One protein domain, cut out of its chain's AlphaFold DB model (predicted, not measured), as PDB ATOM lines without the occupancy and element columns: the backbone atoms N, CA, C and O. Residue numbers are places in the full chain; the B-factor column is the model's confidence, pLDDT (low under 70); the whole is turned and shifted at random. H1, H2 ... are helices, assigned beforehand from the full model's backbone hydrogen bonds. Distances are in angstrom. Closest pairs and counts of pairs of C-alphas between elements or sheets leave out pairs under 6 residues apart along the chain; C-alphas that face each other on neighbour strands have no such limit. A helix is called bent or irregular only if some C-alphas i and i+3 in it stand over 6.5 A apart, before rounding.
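What this domain is: This is residues 299 to 305 and 317 to 382 of the 1154 residues of the protein "Rnf167 protein" of Symbiodinium natans (UniProt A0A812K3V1). Three helices make a small group whose centres form a triangle: the longest, H3, has H1 running nearly alongside it the same way, meeting it near the start of H3 at residues 360 to 363, while H2 packs on H3 at residues 362 to 370 and runs opposite ways to it, the two making a helical hairpin. Residues 318 to 324 stick out ahead of H1, and a short separate piece, residues 299 to 305, comes before a cut. The printed part has 73 residues with three named helices, H1, H2 and H3 in that order, and no named strand; its class is all helix. It is only just compact, close to loose, with a radius of gyration of the C-alphas of 13.2 A and spans of 38 by 29 by 21 A.

Where its parts are: The printed part begins at Gly 299, C-alpha at (2.093, -47.431, -7.563). H1, residues 327 to 337, starts with C-alpha 327 at (16.154, -41.476, -28.518) and is 15.2 A long. H2, residues 342 to 352, is 15.6 A long and irregular: C-alphas 348 and 351 are 7.2 A apart. H3, residues 360 to 377, is 25.4 A long and ends with C-alpha 377 at (14.753, -40.218, -2.923).

How they stand to each other: H3 touches H2 with residues 362 to 370 alone; the closest C-alphas, of Leu 348 and Gln 369, are 6.4 A apart. This hairpin has a steep tilt of 41 degrees, opposite ways. H3 only just touches H1, with 3 pairs of C-alphas within 8 A and residues 360 to 363 alone; the closest C-alphas, of Ile 327 and Glu 360, are 6.4 A apart. H1 and H3 run the same way at a shallow tilt of 17 degrees. H1 and H2 are only just apart, 8.1 A at the closest C-alphas. In H1 and H3 every O i to N i+4 pair is within hydrogen-bond range; in H2, 5 of 7 are.

The domain as a whole: The C-alphas farthest apart, of Gln 322 and Gly 382, are 39.0 A apart. Residues 306 to 316 are not printed, and C-alphas 305 and 317 are 18.2 A apart across the cut. The link from H1 to H2 is tight, that from H2 to H3 is short, and no link is long. Residues 318 to 324 stand free. The mean pLDDT of the printed part is 87.6, with residues 381 to 382 under 70.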
ATOM      1  N   GLY A 299       2.125 -47.886  -8.954       77.56
ATOM      2  CA  GLY A 299       2.093 -47.431  -7.563       77.56
ATOM      3  C   GLY A 299       3.056 -48.228  -6.677       77.56
ATOM      4  O   GLY A 299       2.949 -49.446  -6.600       77.56
ATOM      5  N   ASN A 300       3.957 -47.529  -5.975       78.75
ATOM      6  CA  ASN A 300       5.031 -48.081  -5.126       78.75
ATOM      7  C   ASN A 300       6.164 -48.846  -5.850       78.75
ATOM      8  O   ASN A 300       7.037 -49.384  -5.174       78.75
ATOM      9  N   GLU A 301       6.199 -48.845  -7.184       89.12
ATOM     10  CA  GLU A 301       7.311 -49.371  -7.993       89.12
ATOM     11  C   GLU A 301       8.603 -48.572  -7.748       89.12
ATOM     12  O   GLU A 301       8.570 -47.336  -7.742       89.12
ATOM     13  N   ARG A 302       9.745 -49.249  -7.568       88.25
ATOM     14  CA  ARG A 302      11.075 -48.623  -7.413       88.25
ATOM     15  C   ARG A 302      11.635 -48.111  -8.735       88.25
ATOM     16  O   ARG A 302      11.239 -48.553  -9.810       88.25
ATOM     17  N   ILE A 303      12.631 -47.229  -8.664       90.38
ATOM     18  CA  ILE A 303      13.251 -46.657  -9.865       90.38
ATOM     19  C   ILE A 303      13.856 -47.719 -10.805       90.38
ATOM     20  O   ILE A 303      13.750 -47.590 -12.022       90.38
ATOM     21  N   ASP A 304      14.437 -48.794 -10.268       90.31
ATOM     22  CA  ASP A 304      15.037 -49.876 -11.061       90.31
ATOM     23  C   ASP A 304      14.006 -50.803 -11.701       90.31
ATOM     24  O   ASP A 304      14.187 -51.231 -12.841       90.31
ATOM     25  N   GLU A 305      12.910 -51.070 -10.993       90.81
ATOM     26  CA  GLU A 305      11.767 -51.838 -11.495       90.81
ATOM     27  C   GLU A 305      11.136 -51.083 -12.679       90.81
ATOM     28  O   GLU A 305      10.955 -51.651 -13.755       90.81
ATOM     29  N   SER A 317       8.430 -53.511 -28.188       87.44
ATOM     30  CA  SER A 317       7.913 -52.673 -29.286       87.44
ATOM     31  C   SER A 317       8.831 -52.664 -30.508       87.44
ATOM     32  O   SER A 317       8.351 -52.503 -31.628       87.44
ATOM     33  N   PHE A 318      10.139 -52.844 -30.315       86.31
ATOM     34  CA  PHE A 318      11.081 -53.042 -31.411       86.31
ATOM     35  C   PHE A 318      10.934 -54.452 -32.009       86.31
ATOM     36  O   PHE A 318      10.613 -54.575 -33.188       86.31
ATOM     37  N   ASP A 319      11.083 -55.494 -31.183       81.88
ATOM     38  CA  ASP A 319      11.095 -56.907 -31.590       81.88
ATOM     39  C   ASP A 319       9.786 -57.339 -32.278       81.88
ATOM     40  O   ASP A 319       9.818 -57.992 -33.318       81.88
ATOM     41  N   LEU A 320       8.628 -56.984 -31.701       79.25
ATOM     42  CA  LEU A 320       7.309 -57.339 -32.240       79.25
ATOM     43  C   LEU A 320       6.753 -56.219 -33.122       79.25
ATOM     44  O   LEU A 320       6.365 -56.456 -34.262       79.25
ATOM     45  N   GLY A 321       6.713 -54.994 -32.586       77.25
ATOM     46  CA  GLY A 321       6.113 -53.820 -33.229       77.25
ATOM     47  C   GLY A 321       6.790 -53.389 -34.535       77.25
ATOM     48  O   GLY A 321       6.117 -52.812 -35.394       77.25
ATOM     49  N   GLN A 322       8.095 -53.669 -34.670       81.88
ATOM     50  CA  GLN A 322       9.029 -53.014 -35.600       81.88
ATOM     51  C   GLN A 322       9.106 -51.488 -35.394       81.88
ATOM     52  O   GLN A 322       9.411 -50.730 -36.313       81.88
ATOM     53  N   LEU A 323       8.804 -51.017 -34.178       83.44
ATOM     54  CA  LEU A 323       8.714 -49.596 -33.857       83.44
ATOM     55  C   LEU A 323      10.088 -49.020 -33.499       83.44
ATOM     56  O   LEU A 323      10.530 -49.080 -32.349       83.44
ATOM     57  N   THR A 324      10.736 -48.387 -34.472       82.38
ATOM     58  CA  THR A 324      11.834 -47.451 -34.219       82.38
ATOM     59  C   THR A 324      11.274 -46.074 -33.848       82.38
ATOM     60  O   THR A 324      10.409 -45.521 -34.523       82.38
ATOM     61  N   MET A 325      11.774 -45.499 -32.755       84.06
ATOM     62  CA  MET A 325      11.503 -44.116 -32.354       84.06
ATOM     63  C   MET A 325      12.821 -43.454 -31.953       84.06
ATOM     64  O   MET A 325      13.729 -44.130 -31.463       84.06
ATOM     65  N   SER A 326      12.936 -42.139 -32.155       92.19
ATOM     66  CA  SER A 326      14.126 -41.387 -31.760       92.19
ATOM     67  C   SER A 326      14.413 -41.524 -30.262       92.19
ATOM     68  O   SER A 326      13.506 -41.612 -29.428       92.19
ATOM     69  N   ILE A 327      15.698 -41.468 -29.911       93.31
ATOM     70  CA  ILE A 327      16.154 -41.476 -28.518       93.31
ATOM     71  C   ILE A 327      15.535 -40.310 -27.731       93.31
ATOM     72  O   ILE A 327      15.096 -40.498 -26.597       93.31
ATOM     73  N   THR A 328      15.379 -39.143 -28.361       91.56
ATOM     74  CA  THR A 328      14.674 -37.981 -27.796       91.56
ATOM     75  C   THR A 328      13.221 -38.295 -27.415       91.56
ATOM     76  O   THR A 328      12.766 -37.896 -26.342       91.56
ATOM     77  N   GLY A 329      12.498 -39.060 -28.243       92.19
ATOM     78  CA  GLY A 329      11.136 -39.515 -27.955       92.19
ATOM     79  C   GLY A 329      11.082 -40.549 -26.826       92.19
ATOM     80  O   GLY A 329      10.210 -40.480 -25.960       92.19
ATOM     81  N   LEU A 330      12.047 -41.472 -26.779       93.69
ATOM     82  CA  LEU A 330      12.158 -42.472 -25.712       93.69
ATOM     83  C   LEU A 330      12.493 -41.823 -24.360       93.69
ATOM     84  O   LEU A 330      11.871 -42.149 -23.348       93.69
ATOM     85  N   ALA A 331      13.405 -40.847 -24.353       93.88
ATOM     86  CA  ALA A 331      13.716 -40.024 -23.190       93.88
ATOM     87  C   ALA A 331      12.493 -39.232 -22.706       93.88
ATOM     88  O   ALA A 331      12.243 -39.182 -21.502       93.88
ATOM     89  N   TYR A 332      11.690 -38.676 -23.620       92.50
ATOM     90  CA  TYR A 332      10.433 -38.012 -23.272       92.50
ATOM     91  C   TYR A 332       9.427 -38.963 -22.599       92.50
ATOM     92  O   TYR A 332       8.879 -38.604 -21.556       92.50
ATOM     93  N   ILE A 333       9.198 -40.172 -23.136       93.94
ATOM     94  CA  ILE A 333       8.277 -41.141 -22.511       93.94
ATOM     95  C   ILE A 333       8.779 -41.551 -21.120       93.94
ATOM     96  O   ILE A 333       7.997 -41.520 -20.169       93.94
ATOM     97  N   LEU A 334      10.069 -41.876 -20.975       94.31
ATOM     98  CA  LEU A 334      10.639 -42.278 -19.686       94.31
ATOM     99  C   LEU A 334      10.535 -41.156 -18.639       94.31
ATOM    100  O   LEU A 334      10.009 -41.382 -17.552       94.31
ATOM    101  N   LEU A 335      10.965 -39.932 -18.969       92.31
ATOM    102  CA  LEU A 335      10.900 -38.786 -18.050       92.31
ATOM    103  C   LEU A 335       9.455 -38.428 -17.673       92.31
ATOM    104  O   LEU A 335       9.178 -38.132 -16.511       92.31
ATOM    105  N   ARG A 336       8.517 -38.518 -18.626       91.50
ATOM    106  CA  ARG A 336       7.081 -38.335 -18.375       91.50
ATOM    107  C   ARG A 336       6.529 -39.402 -17.428       91.50
ATOM    108  O   ARG A 336       5.749 -39.065 -16.542       91.50
ATOM    109  N   ALA A 337       6.917 -40.665 -17.600       91.50
ATOM    110  CA  ALA A 337       6.474 -41.760 -16.742       91.50
ATOM    111  C   ALA A 337       7.067 -41.690 -15.328       91.50
ATOM    112  O   ALA A 337       6.417 -42.122 -14.380       91.50
ATOM    113  N   CYS A 338       8.262 -41.120 -15.167       88.62
ATOM    114  CA  CYS A 338       8.889 -40.901 -13.863       88.62
ATOM    115  C   CYS A 338       8.292 -39.732 -13.052       88.62
ATOM    116  O   CYS A 338       8.675 -39.580 -11.895       88.62
ATOM    117  N   GLU A 339       7.379 -38.935 -13.629       87.88
ATOM    118  CA  GLU A 339       6.752 -37.746 -13.016       87.88
ATOM    119  C   GLU A 339       7.766 -36.720 -12.453       87.88
ATOM    120  O   GLU A 339       7.570 -36.133 -11.390       87.88
ATOM    121  N   VAL A 340       8.866 -36.510 -13.187       86.19
ATOM    122  CA  VAL A 340       9.999 -35.649 -12.803       86.19
ATOM    123  C   VAL A 340       9.580 -34.178 -12.643       86.19
ATOM    124  O   VAL A 340       8.964 -33.603 -13.540       86.19
ATOM    125  N   ASN A 341       9.961 -33.547 -11.528       87.19
ATOM    126  CA  ASN A 341       9.699 -32.128 -11.250       87.19
ATOM    127  C   ASN A 341      10.650 -31.201 -12.036       87.19
ATOM    128  O   ASN A 341      11.781 -31.581 -12.322       87.19
ATOM    129  N   ASP A 342      10.262 -29.945 -12.293       86.94
ATOM    130  CA  ASP A 342      11.064 -28.975 -13.074       86.94
ATOM    131  C   ASP A 342      12.535 -28.863 -12.609       86.94
ATOM    132  O   ASP A 342      13.461 -28.845 -13.421       86.94
ATOM    133  N   SER A 343      12.772 -28.843 -11.291       85.94
ATOM    134  CA  SER A 343      14.119 -28.787 -10.703       85.94
ATOM    135  C   SER A 343      14.925 -30.077 -10.886       85.94
ATOM    136  O   SER A 343      16.144 -30.033 -11.025       85.94
ATOM    137  N   GLU A 344      14.249 -31.225 -10.884       85.88
ATOM    138  CA  GLU A 344      14.855 -32.542 -11.096       85.88
ATOM    139  C   GLU A 344      15.161 -32.752 -12.585       85.88
ATOM    140  O   GLU A 344      16.214 -33.278 -12.930       85.88
ATOM    141  N   LEU A 345      14.292 -32.262 -13.477       89.06
ATOM    142  CA  LEU A 345      14.495 -32.275 -14.924       89.06
ATOM    143  C   LEU A 345      15.725 -31.445 -15.309       89.06
ATOM    144  O   LEU A 345      16.582 -31.928 -16.046       89.06
ATOM    145  N   LEU A 346      15.864 -30.238 -14.750       87.75
ATOM    146  CA  LEU A 346      17.072 -29.426 -14.916       87.75
ATOM    147  C   LEU A 346      18.324 -30.153 -14.399       87.75
ATOM    148  O   LEU A 346      19.359 -30.109 -15.055       87.75
ATOM    149  N   GLN A 347      18.237 -30.862 -13.269       88.88
ATOM    150  CA  GLN A 347      19.363 -31.627 -12.722       88.88
ATOM    151  C   GLN A 347      19.741 -32.848 -13.586       88.88
ATOM    152  O   GLN A 347      20.927 -33.141 -13.719       88.88
ATOM    153  N   LEU A 348      18.763 -33.532 -14.190       90.44
ATOM    154  CA  LEU A 348      18.979 -34.675 -15.088       90.44
ATOM    155  C   LEU A 348      19.499 -34.271 -16.478       90.44
ATOM    156  O   LEU A 348      20.228 -35.039 -17.101       90.44
ATOM    157  N   LEU A 349      19.142 -33.080 -16.973       90.69
ATOM    158  CA  LEU A 349      19.617 -32.567 -18.265       90.69
ATOM    159  C   LEU A 349      20.902 -31.724 -18.154       90.69
ATOM    160  O   LEU A 349      21.554 -31.487 -19.169       90.69
ATOM    161  N   LEU A 350      21.316 -31.305 -16.952       89.31
ATOM    162  CA  LEU A 350      22.524 -30.497 -16.717       89.31
ATOM    163  C   LEU A 350      23.812 -31.047 -17.378       89.31
ATOM    164  O   LEU A 350      24.492 -30.269 -18.048       89.31
ATOM    165  N   PRO A 351      24.176 -32.342 -17.260       88.44
ATOM    166  CA  PRO A 351      25.378 -32.872 -17.917       88.44
ATOM    167  C   PRO A 351      25.200 -33.099 -19.425       88.44
ATOM    168  O   PRO A 351      26.189 -33.281 -20.128       88.44
ATOM    169  N   LEU A 352      23.964 -33.026 -19.928       88.62
ATOM    170  CA  LEU A 352      23.644 -32.898 -21.350       88.62
ATOM    171  C   LEU A 352      23.457 -31.417 -21.746       88.62
ATOM    172  O   LEU A 352      22.814 -31.118 -22.744       88.62
ATOM    173  N   GLN A 353      23.984 -30.464 -20.966       87.38
ATOM    174  CA  GLN A 353      23.920 -29.018 -21.239       87.38
ATOM    175  C   GLN A 353      22.485 -28.468 -21.419       87.38
ATOM    176  O   GLN A 353      22.285 -27.431 -22.046       87.38
ATOM    177  N   GLY A 354      21.473 -29.159 -20.886       85.62
ATOM    178  CA  GLY A 354      20.059 -28.822 -21.067       85.62
ATOM    179  C   GLY A 354      19.406 -29.369 -22.346       85.62
ATOM    180  O   GLY A 354      18.193 -29.213 -22.490       85.62
ATOM    181  N   ARG A 355      20.143 -30.036 -23.254       88.31
ATOM    182  CA  ARG A 355      19.526 -30.784 -24.368       88.31
ATOM    183  C   ARG A 355      18.980 -32.132 -23.893       88.31
ATOM    184  O   ARG A 355      19.468 -32.715 -22.928       88.31
ATOM    185  N   PHE A 356      17.974 -32.641 -24.601       91.25
ATOM    186  CA  PHE A 356      17.568 -34.043 -24.481       91.25
ATOM    187  C   PHE A 356      18.639 -34.965 -25.098       91.25
ATOM    188  O   PHE A 356      19.385 -34.507 -25.966       91.25
ATOM    189  N   PRO A 357      18.705 -36.248 -24.691       93.75
ATOM    190  CA  PRO A 357      19.618 -37.213 -25.295       93.75
ATOM    191  C   PRO A 357      19.270 -37.462 -26.767       93.75
ATOM    192  O   PRO A 357      18.133 -37.825 -27.075       93.75
ATOM    193  N   ASN A 358      20.251 -37.309 -27.652       89.69
ATOM    194  CA  ASN A 358      20.130 -37.621 -29.076       89.69
ATOM    195  C   ASN A 358      20.597 -39.051 -29.386       89.69
ATOM    196  O   ASN A 358      19.970 -39.735 -30.194       89.69
ATOM    197  N   ASP A 359      21.642 -39.512 -28.694       93.50
ATOM    198  CA  ASP A 359      22.269 -40.819 -28.901       93.50
ATOM    199  C   ASP A 359      21.986 -41.796 -27.752       93.50
ATOM    200  O   ASP A 359      21.798 -41.401 -26.599       93.50
ATOM    201  N   GLU A 360      22.029 -43.103 -28.034       91.75
ATOM    202  CA  GLU A 360      21.827 -44.143 -27.011       91.75
ATOM    203  C   GLU A 360      22.838 -44.013 -25.855       91.75
ATOM    204  O   GLU A 360      22.482 -44.241 -24.702       91.75
ATOM    205  N   GLN A 361      24.072 -43.567 -26.124       92.25
ATOM    206  CA  GLN A 361      25.069 -43.308 -25.076       92.25
ATOM    207  C   GLN A 361      24.613 -42.197 -24.112       92.25
ATOM    208  O   GLN A 361      24.643 -42.388 -22.893       92.25
ATOM    209  N   GLU A 362      24.116 -41.069 -24.633       92.06
ATOM    210  CA  GLU A 362      23.553 -39.985 -23.815       92.06
ATOM    211  C   GLU A 362      22.316 -40.458 -23.027       92.06
ATOM    212  O   GLU A 362      22.110 -40.069 -21.874       92.06
ATOM    213  N   PHE A 363      21.505 -41.344 -23.611       94.50
ATOM    214  CA  PHE A 363      20.328 -41.906 -22.949       94.50
ATOM    215  C   PHE A 363      20.682 -42.862 -21.801       94.50
ATOM    216  O   PHE A 363      20.034 -42.837 -20.754       94.50
ATOM    217  N   GLN A 364      21.745 -43.655 -21.931       93.31
ATOM    218  CA  GLN A 364      22.255 -44.498 -20.842       93.31
ATOM    219  C   GLN A 364      22.876 -43.658 -19.709       93.31
ATOM    220  O   GLN A 364      22.733 -43.997 -18.527       93.31
ATOM    221  N   VAL A 365      23.482 -42.510 -20.036       91.75
ATOM    222  CA  VAL A 365      23.907 -41.495 -19.054       91.75
ATOM    223  C   VAL A 365      22.698 -40.910 -18.308       91.75
ATOM    224  O   VAL A 365      22.713 -40.876 -17.073       91.75
ATOM    225  N   LEU A 366      21.621 -40.542 -19.018       93.44
ATOM    226  CA  LEU A 366      20.362 -40.084 -18.413       93.44
ATOM    227  C   LEU A 366      19.748 -41.156 -17.491       93.44
ATOM    228  O   LEU A 366      19.456 -40.864 -16.330       93.44
ATOM    229  N   LYS A 367      19.614 -42.408 -17.955       93.25
ATOM    230  CA  LYS A 367      19.092 -43.529 -17.146       93.25
ATOM    231  C   LYS A 367      19.915 -43.766 -15.880       93.25
ATOM    232  O   LYS A 367      19.354 -43.996 -14.810       93.25
ATOM    233  N   THR A 368      21.239 -43.647 -15.968       91.50
ATOM    234  CA  THR A 368      22.147 -43.804 -14.823       91.50
ATOM    235  C   THR A 368      21.955 -42.698 -13.780       91.50
ATOM    236  O   THR A 368      22.036 -42.958 -12.579       91.50
ATOM    237  N   GLN A 369      21.671 -41.466 -14.199       90.00
ATOM    238  CA  GLN A 369      21.407 -40.354 -13.280       90.00
ATOM    239  C   GLN A 369      20.010 -40.427 -12.672       90.00
ATOM    240  O   GLN A 369      19.860 -40.219 -11.470       90.00
ATOM    241  N   LEU A 370      19.016 -40.820 -13.468       91.25
ATOM    242  CA  LEU A 370      17.648 -41.073 -13.025       91.25
ATOM    243  C   LEU A 370      17.614 -42.186 -11.959       91.25
ATOM    244  O   LEU A 370      17.028 -41.989 -10.895       91.25
ATOM    245  N   ARG A 371      18.373 -43.275 -12.159       91.25
ATOM    246  CA  ARG A 371      18.664 -44.306 -11.141       91.25
ATOM    247  C   ARG A 371      19.322 -43.727  -9.883       91.25
ATOM    248  O   ARG A 371      18.815 -43.930  -8.782       91.25
ATOM    249  N   ARG A 372      20.428 -42.977 -10.015       86.00
ATOM    250  CA  ARG A 372      21.142 -42.356  -8.872       86.00
ATOM    251  C   ARG A 372      20.233 -41.437  -8.046       86.00
ATOM    252  O   ARG A 372      20.295 -41.471  -6.819       86.00
ATOM    253  N   MET A 373      19.391 -40.642  -8.704       84.88
ATOM    254  CA  MET A 373      18.429 -39.747  -8.062       84.88
ATOM    255  C   MET A 373      17.315 -40.536  -7.363       84.88
ATOM    256  O   MET A 373      17.065 -40.313  -6.178       84.88
ATOM    257  N   GLY A 374      16.716 -41.516  -8.050       85.94
ATOM    258  CA  GLY A 374      15.691 -42.396  -7.489       85.94
ATOM    259  C   GLY A 374      16.173 -43.137  -6.243       85.94
ATOM    260  O   GLY A 374      15.536 -43.035  -5.202       85.94
ATOM    261  N   HIS A 375      17.359 -43.757  -6.280       86.25
ATOM    262  CA  HIS A 375      17.984 -44.385  -5.108       86.25
ATOM    263  C   HIS A 375      18.056 -43.454  -3.882       86.25
ATOM    264  O   HIS A 375      17.811 -43.894  -2.755       86.25
ATOM    265  N   ILE A 376      18.391 -42.173  -4.082       84.19
ATOM    266  CA  ILE A 376      18.507 -41.171  -3.009       84.19
ATOM    267  C   ILE A 376      17.129 -40.796  -2.444       84.19
ATOM    268  O   ILE A 376      16.979 -40.732  -1.220       84.19
ATOM    269  N   VAL A 377      16.132 -40.577  -3.307       81.19
ATOM    270  CA  VAL A 377      14.753 -40.218  -2.923       81.19
ATOM    271  C   VAL A 377      14.036 -41.394  -2.249       81.19
ATOM    272  O   VAL A 377      13.427 -41.233  -1.192       81.19
ATOM    273  N   GLU A 378      14.178 -42.597  -2.798       83.94
ATOM    274  CA  GLU A 378      13.558 -43.846  -2.325       83.94
ATOM    275  C   GLU A 378      14.281 -44.448  -1.106       83.94
ATOM    276  O   GLU A 378      13.818 -45.432  -0.533       83.94
ATOM    277  N   HIS A 379      15.386 -43.831  -0.663       75.94
ATOM    278  CA  HIS A 379      16.188 -44.260   0.488       75.94
ATOM    279  C   HIS A 379      16.682 -45.718   0.377       75.94
ATOM    280  O   HIS A 379      16.696 -46.454   1.367       75.94
ATOM    281  N   SER A 380      17.098 -46.136  -0.825       74.69
ATOM    282  CA  SER A 380      17.619 -47.486  -1.063       74.69
ATOM    283  C   SER A 380      18.867 -47.791  -0.208       74.69
ATOM    284  O   SER A 380      19.657 -46.886   0.098       74.69
ATOM    285  N   PRO A 381      19.068 -49.057   0.212       65.69
ATOM    286  CA  PRO A 381      20.251 -49.447   0.973       65.69
ATOM    287  C   PRO A 381      21.528 -49.174   0.169       65.69
ATOM    288  O   PRO A 381      21.551 -49.332  -1.048       65.69
ATOM    289  N   GLY A 382      22.588 -48.738   0.854       69.25
ATOM    290  CA  GLY A 382      23.871 -48.411   0.223       69.25
ATOM    291  C   GLY A 382      23.902 -47.110  -0.591       69.25
ATOM    292  O   GLY A 382      24.940 -46.801  -1.170       69.25
TER     293      GLY A 382